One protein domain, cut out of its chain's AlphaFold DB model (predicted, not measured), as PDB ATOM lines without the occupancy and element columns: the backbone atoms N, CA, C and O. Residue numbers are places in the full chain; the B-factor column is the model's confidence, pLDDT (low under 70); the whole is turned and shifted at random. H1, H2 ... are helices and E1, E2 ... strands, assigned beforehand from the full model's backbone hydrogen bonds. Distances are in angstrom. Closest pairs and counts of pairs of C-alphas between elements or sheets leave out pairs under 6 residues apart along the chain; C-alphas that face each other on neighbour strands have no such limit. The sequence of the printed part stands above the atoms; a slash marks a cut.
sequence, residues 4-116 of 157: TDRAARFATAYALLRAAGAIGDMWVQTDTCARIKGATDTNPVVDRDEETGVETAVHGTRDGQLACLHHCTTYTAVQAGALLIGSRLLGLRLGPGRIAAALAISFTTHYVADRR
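Overview. This is residues 4 to 116 of the 157 residues of an uncharacterized protein of Kitasatospora sp. CB01950 (UniProt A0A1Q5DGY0). Three long helices, H1, H3 and H4, make a rod, with H3 running through its core and H1 and H4 each packed on it. The short H2 packs on residues 63 to 71 of H3, and the small strand hairpin E1 E2 makes the end of the rod beyond H2. The printed part has 113 residues in the order H1, H2, E1, E2, H3, H4; the class is mostly helix and the sheet is antiparallel. The whole is loose, with a radius of gyration of the C-alphas of 17.5 A and spans of 59 by 26 by 18 A.

Arrangement. H1, residues 4 to 28, touches residues 74 to 87 of H3, residues 61 to 89, opposite ways at a steep tilt of 43 degrees; the closest C-alphas, of Gly 24 and Tyr 75, are 4.4 A apart. H2, residues 31 to 36, touches residues 63 to 71 of H3 at a steep tilt of 49 degrees, closest at the C-alphas of Cys 33 and Ala 67, 5.0 A. E1, residues 45 to 48, and E2, residues 55 to 59, form an antiparallel hairpin at 161 degrees, with N 47 and O 57 at 2.8 A and N 59 and O 45 at 2.8 A, within hydrogen-bond range. H4, residues 96 to 114, makes a helical hairpin with H3: they touch, closest at the C-alphas of Cys 72 and Phe 107, 5.7 A, at a shallow tilt of 34 degrees, only just short of steep. H1 and H4 are near each other, with 8 pairs of C-alphas within 10 A. H3 is the hub. Every O i to N i+4 pair is within hydrogen-bond range in H2, H3 and H4, and 20 of 21 are in H1.

Along the chain. H1 begins at C-alpha 4, (-91.500, 15.070, 51.983), and is 34.2 A long. H3, 41.6 A long, begins at C-alpha 61, (-47.767, 10.650, 36.839). H4, 26.4 A long, ends at C-alpha 114, (-60.473, 12.011, 36.385).

Size, cuts and confidence. The two C-alphas farthest apart, of Thr 4 and Thr 52, are 61.1 A apart. The printed part has no cut and no long link, and no printed residue is under 70 in pLDDT.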
ATOM      1  N   THR A   4     -91.496  14.130  53.110       86.62
ATOM      2  CA  THR A   4     -91.500  15.070  51.983       86.62
ATOM      3  C   THR A   4     -90.478  16.194  52.166       86.62
ATOM      4  O   THR A   4     -89.719  16.478  51.245       86.62
ATOM      5  N   ASP A   5     -90.356  16.756  53.376       87.62
ATOM      6  CA  ASP A   5     -89.359  17.798  53.672       87.62
ATOM      7  C   ASP A   5     -87.921  17.291  53.483       87.62
ATOM      8  O   ASP A   5     -87.049  18.013  52.998       87.62
ATOM      9  N   ARG A   6     -87.650  16.044  53.892       88.94
ATOM     10  CA  ARG A   6     -86.325  15.424  53.739       88.94
ATOM     11  C   ARG A   6     -85.996  15.179  52.274       88.94
ATOM     12  O   ARG A   6     -84.886  15.499  51.854       88.94
ATOM     13  N   ALA A   7     -86.956  14.652  51.517       91.88
ATOM     14  CA  ALA A   7     -86.805  14.408  50.090       91.88
ATOM     15  C   ALA A   7     -86.559  15.715  49.324       91.88
ATOM     16  O   ALA A   7     -85.613  15.789  48.546       91.88
ATOM     17  N   ALA A   8     -87.326  16.771  49.616       92.06
ATOM     18  CA  ALA A   8     -87.144  18.083  48.999       92.06
ATOM     19  C   ALA A   8     -85.753  18.666  49.291       92.06
ATOM     20  O   ALA A   8     -85.059  19.101  48.379       92.06
ATOM     21  N   ARG A   9     -85.289  18.613  50.548       92.06
ATOM     22  CA  ARG A   9     -83.940  19.094  50.906       92.06
ATOM     23  C   ARG A   9     -82.835  18.328  50.193       92.06
ATOM     24  O   ARG A   9     -81.869  18.943  49.746       92.06
ATOM     25  N   PHE A  10     -82.971  17.006  50.110       92.31
ATOM     26  CA  PHE A  10     -82.026  16.166  49.386       92.31
ATOM     27  C   PHE A  10     -82.009  16.519  47.898       92.31
ATOM     28  O   PHE A  10     -80.941  16.802  47.364       92.31
ATOM     29  N   ALA A  11     -83.179  16.575  47.257       94.69
ATOM     30  CA  ALA A  11     -83.310  16.903  45.841       94.69
ATOM     31  C   ALA A  11     -82.705  18.276  45.520       94.69
ATOM     32  O   ALA A  11     -81.939  18.401  44.568       94.69
ATOM     33  N   THR A  12     -82.964  19.287  46.352       95.00
ATOM     34  CA  THR A  12     -82.382  20.620  46.174       95.00
ATOM     35  C   THR A  12     -80.863  20.612  46.340       95.00
ATOM     36  O   THR A  12     -80.159  21.193  45.518       95.00
ATOM     37  N   ALA A  13     -80.328  19.951  47.373       94.50
ATOM     38  CA  ALA A  13     -78.880  19.855  47.566       94.50
ATOM     39  C   ALA A  13     -78.198  19.109  46.406       94.50
ATOM     40  O   ALA A  13     -77.152  19.542  45.929       94.50
ATOM     41  N   TYR A  14     -78.818  18.034  45.918       94.25
ATOM     42  CA  TYR A  14     -78.353  17.287  44.753       94.25
ATOM     43  C   TYR A  14     -78.359  18.149  43.485       94.25
ATOM     44  O   TYR A  14     -77.353  18.200  42.781       94.25
ATOM     45  N   ALA A  15     -79.447  18.878  43.221       95.56
ATOM     46  CA  ALA A  15     -79.550  19.766  42.066       95.56
ATOM     47  C   ALA A  15     -78.478  20.868  42.092       95.56
ATOM     48  O   ALA A  15     -77.831  21.118  41.077       95.56
ATOM     49  N   LEU A  16     -78.235  21.476  43.262       95.56
ATOM     50  CA  LEU A  16     -77.160  22.455  43.450       95.56
ATOM     51  C   LEU A  16     -75.786  21.849  43.150       95.56
ATOM     52  O   LEU A  16     -75.005  22.456  42.424       95.56
ATOM     53  N   LEU A  17     -75.498  20.653  43.673       94.75
ATOM     54  CA  LEU A  17     -74.227  19.964  43.433       94.75
ATOM     55  C   LEU A  17     -74.035  19.579  41.964       94.75
ATOM     56  O   LEU A  17     -72.928  19.727  41.452       94.75
ATOM     57  N   ARG A  18     -75.091  19.131  41.272       93.44
ATOM     58  CA  ARG A  18     -75.038  18.801  39.838       93.44
ATOM     59  C   ARG A  18     -74.788  20.031  38.977       93.44
ATOM     60  O   ARG A  18     -73.912  19.995  38.119       93.44
ATOM     61  N   ALA A  19     -75.515  21.121  39.222       93.06
ATOM     62  CA  ALA A  19     -75.306  22.374  38.501       93.06
ATOM     63  C   ALA A  19     -73.897  22.936  38.753       93.06
ATOM     64  O   ALA A  19     -73.195  23.302  37.814       93.06
ATOM     65  N   ALA A  20     -73.456  22.942  40.013       94.12
ATOM     66  CA  ALA A  20     -72.118  23.381  40.389       94.12
ATOM     67  C   ALA A  20     -71.017  22.502  39.786       94.12
ATOM     68  O   ALA A  20     -69.991  23.031  39.371       94.12
ATOM     69  N   GLY A  21     -71.237  21.187  39.700       92.81
ATOM     70  CA  GLY A  21     -70.294  20.268  39.073       92.81
ATOM     71  C   GLY A  21     -70.105  20.562  37.585       92.81
ATOM     72  O   GLY A  21     -68.976  20.704  37.129       92.81
ATOM     73  N   ALA A  22     -71.200  20.793  36.852       90.88
ATOM     74  CA  ALA A  22     -71.130  21.206  35.450       90.88
ATOM     75  C   ALA A  22     -70.398  22.548  35.267       90.88
ATOM     76  O   ALA A  22     -69.638  22.713  34.316       90.88
ATOM     77  N   ILE A  23     -70.587  23.501  36.188       91.81
ATOM     78  CA  ILE A  23     -69.830  24.763  36.190       91.81
ATOM     79  C   ILE A  23     -68.336  24.498  36.429       91.81
ATOM     80  O   ILE A  23     -67.494  25.017  35.698       91.81
ATOM     81  N   GLY A  24     -68.015  23.665  37.421       92.81
ATOM     82  CA  GLY A  24     -66.648  23.267  37.746       92.81
ATOM     83  C   GLY A  24     -65.916  22.643  36.556       92.81
ATOM     84  O   GLY A  24     -64.802  23.051  36.244       92.81
ATOM     85  N   ASP A  25     -66.563  21.707  35.862       89.88
ATOM     86  CA  ASP A  25     -65.960  20.956  34.757       89.88
ATOM     87  C   ASP A  25     -65.920  21.718  33.429       89.88
ATOM     88  O   ASP A  25     -64.965  21.562  32.679       89.88
ATOM     89  N   MET A  26     -66.930  22.532  33.110       86.62
ATOM     90  CA  MET A  26     -67.020  23.155  31.779       86.62
ATOM     91  C   MET A  26     -66.495  24.590  31.740       86.62
ATOM     92  O   MET A  26     -66.068  25.053  30.688       86.62
ATOM     93  N   TRP A  27     -66.558  25.309  32.863       89.00
ATOM     94  CA  TRP A  27     -66.265  26.745  32.893       89.00
ATOM     95  C   TRP A  27     -65.030  27.080  33.722       89.00
ATOM     96  O   TRP A  27     -64.318  28.027  33.402       89.00
ATOM     97  N   VAL A  28     -64.788  26.334  34.802       94.00
ATOM     98  CA  VAL A  28     -63.671  26.600  35.726       94.00
ATOM     99  C   VAL A  28     -62.446  25.743  35.406       94.00
ATOM    100  O   VAL A  28     -61.315  26.172  35.644       94.00
ATOM    101  N   GLN A  29     -62.643  24.545  34.862       92.00
ATOM    102  CA  GLN A  29     -61.561  23.681  34.406       92.00
ATOM    103  C   GLN A  29     -60.748  24.353  33.293       92.00
ATOM    104  O   GLN A  29     -61.290  24.811  32.292       92.00
ATOM    105  N   THR A  30     -59.423  24.350  33.442       89.75
ATOM    106  CA  THR A  30     -58.517  24.780  32.374       89.75
ATOM    107  C   THR A  30     -58.257  23.652  31.381       89.75
ATOM    108  O   THR A  30     -58.264  22.471  31.753       89.75
ATOM    109  N   ASP A  31     -57.943  24.019  30.137       87.69
ATOM    110  CA  ASP A  31     -57.548  23.076  29.087       87.69
ATOM    111  C   ASP A  31     -56.374  22.186  29.530       87.69
ATOM    112  O   ASP A  31     -56.456  20.958  29.483       87.69
ATOM    113  N   THR A  32     -55.326  22.791  30.099       87.50
ATOM    114  CA  THR A  32     -54.173  22.057  30.635       87.50
ATOM    115  C   THR A  32     -54.603  20.984  31.632       87.50
ATOM    116  O   THR A  32     -54.186  19.834  31.508       87.50
ATOM    117  N   CYS A  33     -55.483  21.315  32.589       89.44
ATOM    118  CA  CYS A  33     -55.989  20.325  33.539       89.44
ATOM    119  C   CYS A  33     -56.767  19.217  32.824       89.44
ATOM    120  O   CYS A  33     -56.535  18.044  33.103       89.44
ATOM    121  N   ALA A  34     -57.671  19.560  31.902       88.00
ATOM    122  CA  ALA A  34     -58.485  18.584  31.174       88.00
ATOM    123  C   ALA A  34     -57.634  17.578  30.381       88.00
ATOM    124  O   ALA A  34     -57.948  16.382  30.345       88.00
ATOM    125  N   ARG A  35     -56.532  18.054  29.794       86.81
ATOM    126  CA  ARG A  35     -55.583  17.241  29.034       86.81
ATOM    127  C   ARG A  35     -54.746  16.341  29.937       86.81
ATOM    128  O   ARG A  35     -54.725  15.127  29.730       86.81
ATOM    129  N   ILE A  36     -54.092  16.906  30.954       91.88
ATOM    130  CA  ILE A  36     -53.038  16.191  31.691       91.88
ATOM    131  C   ILE A  36     -53.535  15.477  32.953       91.88
ATOM    132  O   ILE A  36     -52.845  14.585  33.438       91.88
ATOM    133  N   LYS A  37     -54.739  15.771  33.479       90.69
ATOM    134  CA  LYS A  37     -55.250  15.163  34.732       90.69
ATOM    135  C   LYS A  37     -55.335  13.636  34.720       90.69
ATOM    136  O   LYS A  37     -55.382  13.038  35.791       90.69
ATOM    137  N   GLY A  38     -55.304  13.001  33.547       90.62
ATOM    138  CA  GLY A  38     -55.244  11.544  33.375       90.62
ATOM    139  C   GLY A  38     -53.845  10.964  33.118       90.62
ATOM    140  O   GLY A  38     -53.724   9.748  33.005       90.62
ATOM    141  N   ALA A  39     -52.800  11.792  33.017       92.25
ATOM    142  CA  ALA A  39     -51.452  11.368  32.633       92.25
ATOM    143  C   ALA A  39     -50.795  10.457  33.683       92.25
ATOM    144  O   ALA A  39     -50.981  10.639  34.895       92.25
ATOM    145  N   THR A  40     -50.022   9.479  33.213       94.12
ATOM    146  CA  THR A  40     -49.204   8.555  34.018       94.12
ATOM    147  C   THR A  40     -47.894   8.277  33.299       94.12
ATOM    148  O   THR A  40     -47.857   8.372  32.082       94.12
ATOM    149  N   ASP A  41     -46.846   7.844  33.992       95.56
ATOM    150  CA  ASP A  41     -45.553   7.559  33.341       95.56
ATOM    151  C   ASP A  41     -45.653   6.425  32.301       95.56
ATOM    152  O   ASP A  41     -44.899   6.391  31.336       95.56
ATOM    153  N   THR A  42     -46.622   5.515  32.456       93.12
ATOM    154  CA  THR A  42     -46.925   4.440  31.492       93.12
ATOM    155  C   THR A  42     -47.877   4.856  30.368       93.12
ATOM    156  O   THR A  42     -48.073   4.098  29.422       93.12
ATOM    157  N   ASN A  43     -48.498   6.028  30.478       89.06
ATOM    158  CA  ASN A  43     -49.393   6.612  29.481       89.06
ATOM    159  C   ASN A  43     -49.280   8.146  29.571       89.06
ATOM    160  O   ASN A  43     -50.168   8.792  30.152       89.06
ATOM    161  N   PRO A  44     -48.136   8.710  29.142       93.31
ATOM    162  CA  PRO A  44     -47.847  10.127  29.309       93.31
ATOM    163  C   PRO A  44     -48.665  10.971  28.330       93.31
ATOM    164  O   PRO A  44     -49.089  10.495  27.276       93.31
ATOM    165  N   VAL A  45     -48.859  12.245  28.668       91.06
ATOM    166  CA  VAL A  45     -49.429  13.233  27.740       91.06
ATOM    167  C   VAL A  45     -48.289  14.078  27.189       91.06
ATOM    168  O   VAL A  45     -47.534  14.657  27.961       91.06
ATOM    169  N   VAL A  46     -48.160  14.134  25.866       90.81
ATOM    170  CA  VAL A  46     -47.119  14.913  25.183       90.81
ATOM    171  C   VAL A  46     -47.747  16.181  24.617       90.81
ATOM    172  O   VAL A  46     -48.689  16.105  23.826       90.81
ATOM    173  N   ASP A  47     -47.235  17.335  25.032       87.44
ATOM    174  CA  ASP A  47     -47.548  18.621  24.420       87.44
ATOM    175  C   ASP A  47     -46.695  18.767  23.162       87.44
ATOM    176  O   ASP A  47     -45.505  18.440  23.152       87.44
ATOM    177  N   ARG A  48     -47.316  19.247  22.090       88.88
ATOM    178  CA  ARG A  48     -46.642  19.562  20.836       88.88
ATOM    179  C   ARG A  48     -47.033  20.964  20.425       88.88
ATOM    180  O   ARG A  48     -48.170  21.373  20.646       88.88
ATOM    181  N   ASP A  49     -46.088  21.673  19.839       87.00
ATOM    182  CA  ASP A  49     -46.362  22.929  19.166       87.00
ATOM    183  C   ASP A  49     -47.305  22.672  17.978       87.00
ATOM    184  O   ASP A  49     -47.081  21.746  17.196       87.00
ATOM    185  N   GLU A  50     -48.389  23.438  17.876       81.25
ATOM    186  CA  GLU A  50     -49.442  23.181  16.887       81.25
ATOM    187  C   GLU A  50     -48.980  23.450  15.447       81.25
ATOM    188  O   GLU A  50     -49.441  22.779  14.525       81.25
ATOM    189  N   GLU A  51     -48.064  24.402  15.249       87.06
ATOM    190  CA  GLU A  51     -47.589  24.809  13.923       87.06
ATOM    191  C   GLU A  51     -46.465  23.896  13.417       87.06
ATOM    192  O   GLU A  51     -46.459  23.468  12.262       87.06
ATOM    193  N   THR A  52     -45.515  23.562  14.289       89.44
ATOM    194  CA  THR A  52     -44.304  22.808  13.935       89.44
ATOM    195  C   THR A  52     -44.395  21.315  14.258       89.44
ATOM    196  O   THR A  52     -43.596  20.526  13.753       89.44
ATOM    197  N   GLY A  53     -45.341  20.900  15.110       85.44
ATOM    198  CA  GLY A  53     -45.506  19.515  15.570       85.44
ATOM    199  C   GLY A  53     -44.409  19.020  16.525       85.44
ATOM    200  O   GLY A  53     -44.413  17.844  16.918       85.44
ATOM    201  N   VAL A  54     -43.471  19.896  16.890       90.25
ATOM    202  CA  VAL A  54     -42.336  19.595  17.768       90.25
ATOM    203  C   VAL A  54     -42.831  19.380  19.195       90.25
ATOM    204  O   VAL A  54     -43.678  20.121  19.684       90.25
ATOM    205  N   GLU A  55     -42.306  18.358  19.870       91.19
ATOM    206  CA  GLU A  55     -42.621  18.083  21.275       91.19
ATOM    207  C   GLU A  55     -42.103  19.211  22.173       91.19
ATOM    208  O   GLU A  55     -40.924  19.562  22.132       91.19
ATOM    209  N   THR A  56     -42.988  19.777  22.990       88.88
ATOM    210  CA  THR A  56     -42.689  20.914  23.871       88.88
ATOM    211  C   THR A  56     -42.642  20.512  25.340       88.88
ATOM    212  O   THR A  56     -41.862  21.079  26.104       88.88
ATOM    213  N   ALA A  57     -43.433  19.514  25.747       90.00
ATOM    214  CA  ALA A  57     -43.411  18.961  27.099       90.00
ATOM    215  C   ALA A  57     -43.937  17.520  27.133       90.00
ATOM    216  O   ALA A  57     -44.739  17.110  26.296       90.00
ATOM    217  N   VAL A  58     -43.522  16.756  28.145       94.38
ATOM    218  CA  VAL A  58     -44.051  15.419  28.443       94.38
ATOM    219  C   VAL A  58     -44.515  15.406  29.893       94.38
ATOM    220  O   VAL A  58     -43.725  15.663  30.797       94.38
ATOM    221  N   HIS A  59     -45.790  15.096  30.105       94.38
ATOM    222  CA  HIS A  59     -46.440  15.089  31.414       94.38
ATOM    223  C   HIS A  59     -46.603  13.659  31.917       94.38
ATOM    224  O   HIS A  59     -47.238  12.823  31.263       94.38
ATOM    225  N   GLY A  60     -46.034  13.389  33.091       95.31
ATOM    226  CA  GLY A  60     -46.032  12.071  33.724       95.31
ATOM    227  C   GLY A  60     -47.075  11.920  34.833       95.31
ATOM    228  O   GLY A  60     -48.050  12.669  34.942       95.31
ATOM    229  N   THR A  61     -46.862  10.939  35.712       97.12
ATOM    230  CA  THR A  61     -47.767  10.650  36.839       97.12
ATOM    231  C   THR A  61     -47.923  11.842  37.774       97.12
ATOM    232  O   THR A  61     -49.041  12.147  38.199       97.12
ATOM    233  N   ARG A  62     -46.816  12.512  38.110       97.88
ATOM    234  CA  ARG A  62     -46.815  13.623  39.068       97.88
ATOM    235  C   ARG A  62     -47.610  14.816  38.542       97.88
ATOM    236  O   ARG A  62     -48.441  15.352  39.273       97.88
ATOM    237  N   ASP A  63     -47.405  15.179  37.283       97.06
ATOM    238  CA  ASP A  63     -48.103  16.303  36.649       97.06
ATOM    239  C   ASP A  63     -49.602  16.023  36.570       97.06
ATOM    240  O   ASP A  63     -50.421  16.857  36.962       97.06
ATOM    241  N   GLY A  64     -49.977  14.797  36.192       95.88
ATOM    242  CA  GLY A  64     -51.377  14.392  36.170       95.88
ATOM    243  C   GLY A  64     -52.036  14.369  37.552       95.88
ATOM    244  O   GLY A  64     -53.201  14.749  37.681       95.88
ATOM    245  N   GLN A  65     -51.314  13.976  38.607       97.81
ATOM    246  CA  GLN A  65     -51.816  14.046  39.983       97.81
ATOM    247  C   GLN A  65     -52.050  15.488  40.437       97.81
ATOM    248  O   GLN A  65     -53.092  15.760  41.036       97.81
ATOM    249  N   LEU A  66     -51.110  16.394  40.152       98.25
ATOM    250  CA  LEU A  66     -51.208  17.808  40.518       98.25
ATOM    251  C   LEU A  66     -52.326  18.514  39.750       98.25
ATOM    252  O   LEU A  66     -53.121  19.228  40.356       98.25
ATOM    253  N   ALA A  67     -52.451  18.256  38.449       96.31
ATOM    254  CA  ALA A  67     -53.532  18.796  37.634       96.31
ATOM    255  C   ALA A  67     -54.908  18.296  38.086       96.31
ATOM    256  O   ALA A  67     -55.843  19.086  38.220       96.31
ATOM    257  N   CYS A  68     -55.032  16.996  38.377       96.62
ATOM    258  CA  CYS A  68     -56.273  16.429  38.901       96.62
ATOM    259  C   CYS A  68     -56.615  17.004  40.286       96.62
ATOM    260  O   CYS A  68     -57.770  17.327  40.557       96.62
ATOM    261  N   LEU A  69     -55.611  17.194  41.150       98.31
ATOM    262  CA  LEU A  69     -55.788  17.784  42.478       98.31
ATOM    263  C   LEU A  69     -56.252  19.239  42.384       98.31
ATOM    264  O   LEU A  69     -57.205  19.621  43.064       98.31
ATOM    265  N   HIS A  70     -55.607  20.036  41.532       98.12
ATOM    266  CA  HIS A  70     -55.995  21.417  41.278       98.12
ATOM    267  C   HIS A  70     -57.443  21.493  40.781       98.12
ATOM    268  O   HIS A  70     -58.259  22.188  41.385       98.12
ATOM    269  N   HIS A  71     -57.784  20.701  39.758       96.12
ATOM    270  CA  HIS A  71     -59.143  20.608  39.220       96.12
ATOM    271  C   HIS A  71     -60.178  20.221  40.279       96.12
ATOM    272  O   HIS A  71     -61.169  20.917  40.470       96.12
ATOM    273  N   CYS A  72     -59.943  19.144  41.029       97.56
ATOM    274  CA  CYS A  72     -60.901  18.692  42.039       97.56
ATOM    275  C   CYS A  72     -61.056  19.712  43.175       97.56
ATOM    276  O   CYS A  72     -62.139  19.838  43.750       97.56
ATOM    277  N   THR A  73     -60.000  20.468  43.488       98.44
ATOM    278  CA  THR A  73     -60.045  21.534  44.495       98.44
ATOM    279  C   THR A  73     -60.926  22.690  44.031       98.44
ATOM    280  O   THR A  73     -61.815  23.109  44.776       98.44
ATOM    281  N   THR A  74     -60.740  23.181  42.802       98.00
ATOM    282  CA  THR A  74     -61.569  24.265  42.253       98.00
ATOM    283  C   THR A  74     -63.014  23.813  42.046       98.00
ATOM    284  O   THR A  74     -63.934  24.512  42.468       98.00
ATOM    285  N   TYR A  75     -63.230  22.606  41.520       97.44
ATOM    286  CA  TYR A  75     -64.541  21.961  41.406       97.44
ATOM    287  C   TYR A  75     -65.279  21.921  42.755       97.44
ATOM    288  O   TYR A  75     -66.427  22.357  42.876       97.44
ATOM    289  N   THR A  76     -64.594  21.474  43.809       98.00
ATOM    290  CA  THR A  76     -65.178  21.368  45.155       98.00
ATOM    291  C   THR A  76     -65.435  22.740  45.771       98.00
ATOM    292  O   THR A  76     -66.427  22.917  46.479       98.00
ATOM    293  N   ALA A  77     -64.602  23.742  45.478       98.38
ATOM    294  CA  ALA A  77     -64.839  25.118  45.907       98.38
ATOM    295  C   ALA A  77     -66.118  25.701  45.276       98.38
ATOM    296  O   ALA A  77     -66.917  26.327  45.981       98.38
ATOM    297  N   VAL A  78     -66.368  25.435  43.988       98.31
ATOM    298  CA  VAL A  78     -67.614  25.828  43.302       98.31
ATOM    299  C   VAL A  78     -68.824  25.144  43.946       98.31
ATOM    300  O   VAL A  78     -69.807  25.810  44.281       98.31
ATOM    301  N   GLN A  79     -68.741  23.837  44.208       98.06
ATOM    302  CA  GLN A  79     -69.792  23.094  44.913       98.06
ATOM    303  C   GLN A  79     -70.054  23.626  46.327       98.06
ATOM    304  O   GLN A  79     -71.211  23.774  46.730       98.06
ATOM    305  N   ALA A  80     -69.000  23.944  47.081       98.06
ATOM    306  CA  ALA A  80     -69.117  24.513  48.418       98.06
ATOM    307  C   ALA A  80     -69.842  25.864  48.379       98.06
ATOM    308  O   ALA A  80     -70.769  26.085  49.159       98.06
ATOM    309  N   GLY A  81     -69.479  26.737  47.433       97.56
ATOM    310  CA  GLY A  81     -70.166  28.006  47.200       97.56
ATOM    311  C   GLY A  81     -71.652  27.811  46.901       97.56
ATOM    312  O   GLY A  81     -72.497  28.406  47.573       97.56
ATOM    313  N   ALA A  82     -71.986  26.917  45.967       96.88
ATOM    314  CA  ALA A  82     -73.369  26.621  45.595       96.88
ATOM    315  C   ALA A  82     -74.194  26.066  46.766       96.88
ATOM    316  O   ALA A  82     -75.322  26.507  46.989       96.88
ATOM    317  N   LEU A  83     -73.634  25.150  47.564       95.81
ATOM    318  CA  LEU A  83     -74.305  24.623  48.752       95.81
ATOM    319  C   LEU A  83     -74.491  25.687  49.836       95.81
ATOM    320  O   LEU A  83     -75.559  25.751  50.442       95.81
ATOM    321  N   LEU A  84     -73.489  26.531  50.090       95.31
ATOM    322  CA  LEU A  84     -73.574  27.580  51.109       95.31
ATOM    323  C   LEU A  84     -74.574  28.673  50.721       95.31
ATOM    324  O   LEU A  84     -75.368  29.102  51.561       95.31
ATOM    325  N   ILE A  85     -74.549  29.121  49.465       95.50
ATOM    326  CA  ILE A  85     -75.476  30.131  48.940       95.50
ATOM    327  C   ILE A  85     -76.882  29.534  48.854       95.50
ATOM    328  O   ILE A  85     -77.817  30.070  49.449       95.50
ATOM    329  N   GLY A  86     -77.030  28.377  48.206       94.44
ATOM    330  CA  GLY A  86     -78.312  27.697  48.043       94.44
ATOM    331  C   GLY A  86     -78.946  27.301  49.375       94.44
ATOM    332  O   GLY A  86     -80.137  27.517  49.574       94.44
ATOM    333  N   SER A  87     -78.166  26.823  50.352       93.19
ATOM    334  CA  SER A  87     -78.693  26.516  51.688       93.19
ATOM    335  C   SER A  87     -79.208  27.753  52.422       93.19
ATOM    336  O   SER A  87     -80.135  27.613  53.226       93.19
ATOM    337  N   ARG A  88     -78.614  28.933  52.200       92.69
ATOM    338  CA  ARG A  88     -79.088  30.193  52.792       92.69
ATOM    339  C   ARG A  88     -80.344  30.698  52.091       92.69
ATOM    340  O   ARG A  88     -81.324  30.972  52.772       92.69
ATOM    341  N   LEU A  89     -80.332  30.764  50.760       95.50
ATOM    342  CA  LEU A  89     -81.448  31.295  49.968       95.50
ATOM    343  C   LEU A  89     -82.696  30.404  50.024       95.50
ATOM    344  O   LEU A  89     -83.811  30.910  50.055       95.50
ATOM    345  N   LEU A  90     -82.514  29.083  50.071       93.25
ATOM    346  CA  LEU A  90     -83.605  28.100  50.021       93.25
ATOM    347  C   LEU A  90     -83.977  27.549  51.407       93.25
ATOM    348  O   LEU A  90     -84.753  26.602  51.513       93.25
ATOM    349  N   GLY A  91     -83.394  28.090  52.483       92.06
ATOM    350  CA  GLY A  91     -83.732  27.703  53.855       92.06
ATOM    351  C   GLY A  91     -83.442  26.234  54.202       92.06
ATOM    352  O   GLY A  91     -84.077  25.679  55.101       92.06
ATOM    353  N   LEU A  92     -82.486  25.586  53.523       89.94
ATOM    354  CA  LEU A  92     -82.204  24.149  53.696       89.94
ATOM    355  C   LEU A  92     -81.611  23.815  55.070       89.94
ATOM    356  O   LEU A  92     -81.769  22.691  55.552       89.94
ATOM    357  N   ARG A  93     -80.935  24.793  55.698       88.62
ATOM    358  CA  ARG A  93     -80.258  24.672  57.005       88.62
ATOM    359  C   ARG A  93     -79.355  23.430  57.055       88.62
ATOM    360  O   ARG A  93     -79.426  22.629  57.992       88.62
ATOM    361  N   LEU A  94     -78.541  23.239  56.014       87.75
ATOM    362  CA  LEU A  94     -77.604  22.122  55.940       87.75
ATOM    363  C   LEU A  94     -76.551  22.248  57.049       87.75
ATOM    364  O   LEU A  94     -75.977  23.313  57.265       87.75
ATOM    365  N   GLY A  95     -76.308  21.154  57.772       90.06
ATOM    366  CA  GLY A  95     -75.292  21.124  58.822       90.06
ATOM    367  C   GLY A  95     -73.880  21.099  58.221       90.06
ATOM    368  O   GLY A  95     -73.670  20.367  57.250       90.06
ATOM    369  N   PRO A  96     -72.900  21.813  58.804       91.62
ATOM    370  CA  PRO A  96     -71.551  21.931  58.241       91.62
ATOM    371  C   PRO A  96     -70.861  20.573  58.055       91.62
ATOM    372  O   PRO A  96     -70.263  20.336  57.011       91.62
ATOM    373  N   GLY A  97     -71.031  19.636  58.995       94.31
ATOM    374  CA  GLY A  97     -70.485  18.280  58.860       94.31
ATOM    375  C   GLY A  97     -71.074  17.488  57.685       94.31
ATOM    376  O   GLY A  97     -70.365  16.723  57.045       94.31
ATOM    377  N   ARG A  98     -72.354  17.705  57.342       91.75
ATOM    378  CA  ARG A  98     -72.985  17.058  56.174       91.75
ATOM    379  C   ARG A  98     -72.488  17.658  54.864       91.75
ATOM    380  O   ARG A  98     -72.265  16.913  53.919       91.75
ATOM    381  N   ILE A  99     -72.301  18.980  54.823       93.75
ATOM    382  CA  ILE A  99     -71.702  19.667  53.673       93.75
ATOM    383  C   ILE A  99     -70.280  19.144  53.456       93.75
ATOM    384  O   ILE A  99     -69.964  18.697  52.360       93.75
ATOM    385  N   ALA A 100     -69.454  19.123  54.505       96.31
ATOM    386  CA  ALA A 100     -68.083  18.627  54.426       96.31
ATOM    387  C   ALA A 100     -68.019  17.168  53.949       96.31
ATOM    388  O   ALA A 100     -67.237  16.855  53.058       96.31
ATOM    389  N   ALA A 101     -68.878  16.288  54.479       95.88
ATOM    390  CA  ALA A 101     -68.936  14.893  54.048       95.88
ATOM    391  C   ALA A 101     -69.347  14.750  52.571       95.88
ATOM    392  O   ALA A 101     -68.718  13.994  51.835       95.88
ATOM    393  N   ALA A 102     -70.364  15.494  52.121       93.94
ATOM    394  CA  ALA A 102     -70.806  15.469  50.726       93.94
ATOM    395  C   ALA A 102     -69.712  15.963  49.768       93.94
ATOM    396  O   ALA A 102     -69.454  15.326  48.749       93.94
ATOM    397  N   LEU A 103     -69.032  17.057  50.124       96.94
ATOM    398  CA  LEU A 103     -67.922  17.607  49.348       96.94
ATOM    399  C   LEU A 103     -66.719  16.661  49.320       96.94
ATOM    400  O   LEU A 103     -66.128  16.482  48.266       96.94
ATOM    401  N   ALA A 104     -66.383  16.009  50.438       97.81
ATOM    402  CA  ALA A 104     -65.301  15.027  50.483       97.81
ATOM    403  C   ALA A 104     -65.593  13.823  49.575       97.81
ATOM    404  O   ALA A 104     -64.739  13.428  48.785       97.81
ATOM    405  N   ILE A 105     -66.817  13.282  49.629       96.81
ATOM    406  CA  ILE A 105     -67.246  12.197  48.736       96.81
ATOM    407  C   ILE A 105     -67.163  12.650  47.276       96.81
ATOM    408  O   ILE A 105     -66.591  11.934  46.454       96.81
ATOM    409  N   SER A 106     -67.685  13.839  46.953       95.62
ATOM    410  CA  SER A 106     -67.643  14.363  45.586       95.62
ATOM    411  C   SER A 106     -66.209  14.576  45.106       95.62
ATOM    412  O   SER A 106     -65.875  14.128  44.017       95.62
ATOM    413  N   PHE A 107     -65.342  15.186  45.916       97.44
ATOM    414  CA  PHE A 107     -63.933  15.399  45.591       97.44
ATOM    415  C   PHE A 107     -63.229  14.072  45.293       97.44
ATOM    416  O   PHE A 107     -62.573  13.930  44.264       97.44
ATOM    417  N   THR A 108     -63.360  13.084  46.183       96.94
ATOM    418  CA  THR A 108     -62.638  11.813  46.055       96.94
ATOM    419  C   THR A 108     -63.116  11.012  44.851       96.94
ATOM    420  O   THR A 108     -62.294  10.485  44.103       96.94
ATOM    421  N   THR A 109     -64.431  10.917  44.652       94.50
ATOM    422  CA  THR A 109     -64.999  10.180  43.514       94.50
ATOM    423  C   THR A 109     -64.619  10.830  42.187       94.50
ATOM    424  O   THR A 109     -64.153  10.123  41.291       94.50
ATOM    425  N   HIS A 110     -64.694  12.162  42.097       94.19
ATOM    426  CA  HIS A 110     -64.292  12.902  40.899       94.19
ATOM    427  C   HIS A 110     -62.801  12.758  40.616       94.19
ATOM    428  O   HIS A 110     -62.424  12.434  39.494       94.19
ATOM    429  N   TYR A 111     -61.948  12.874  41.640       95.75
ATOM    430  CA  TYR A 111     -60.505  12.680  41.495       95.75
ATOM    431  C   TYR A 111     -60.179  11.294  40.931       95.75
ATOM    432  O   TYR A 111     -59.421  11.166  39.972       95.75
ATOM    433  N   VAL A 112     -60.773  10.238  41.494       93.25
ATOM    434  CA  VAL A 112     -60.563   8.861  41.019       93.25
ATOM    435  C   VAL A 112     -61.035   8.694  39.572       93.25
ATOM    436  O   VAL A 112     -60.342   8.049  38.779       93.25
ATOM    437  N   ALA A 113     -62.177   9.285  39.217       89.81
ATOM    438  CA  ALA A 113     -62.718   9.242  37.865       89.81
ATOM    439  C   ALA A 113     -61.812   9.977  36.858       89.81
ATOM    440  O   ALA A 113     -61.484   9.431  35.801       89.81
ATOM    441  N   ASP A 114     -61.324  11.162  37.221       91.31
ATOM    442  CA  ASP A 114     -60.473  12.011  36.385       91.31
ATOM    443  C   ASP A 114     -59.049  11.490  36.210       91.31
ATOM    444  O   ASP A 114     -58.398  11.798  35.209       91.31
ATOM    445  N   ARG A 115     -58.578  10.623  37.114       92.50
ATOM    446  CA  ARG A 115     -57.336   9.867  36.899       92.50
ATOM    447  C   ARG A 115     -57.460   8.796  35.809       92.50
ATOM    448  O   ARG A 115     -56.432   8.277  35.390       92.50
ATOM    449  N   ARG A 116     -58.672   8.486  35.322       88.25
ATOM    450  CA  ARG A 116     -59.022   7.628  34.162       88.25
ATOM    451  C   ARG A 116     -58.613   6.153  34.234       88.25
ATOM    452  O   ARG A 116     -59.437   5.291  33.927       88.25
TER     453      ARG A 116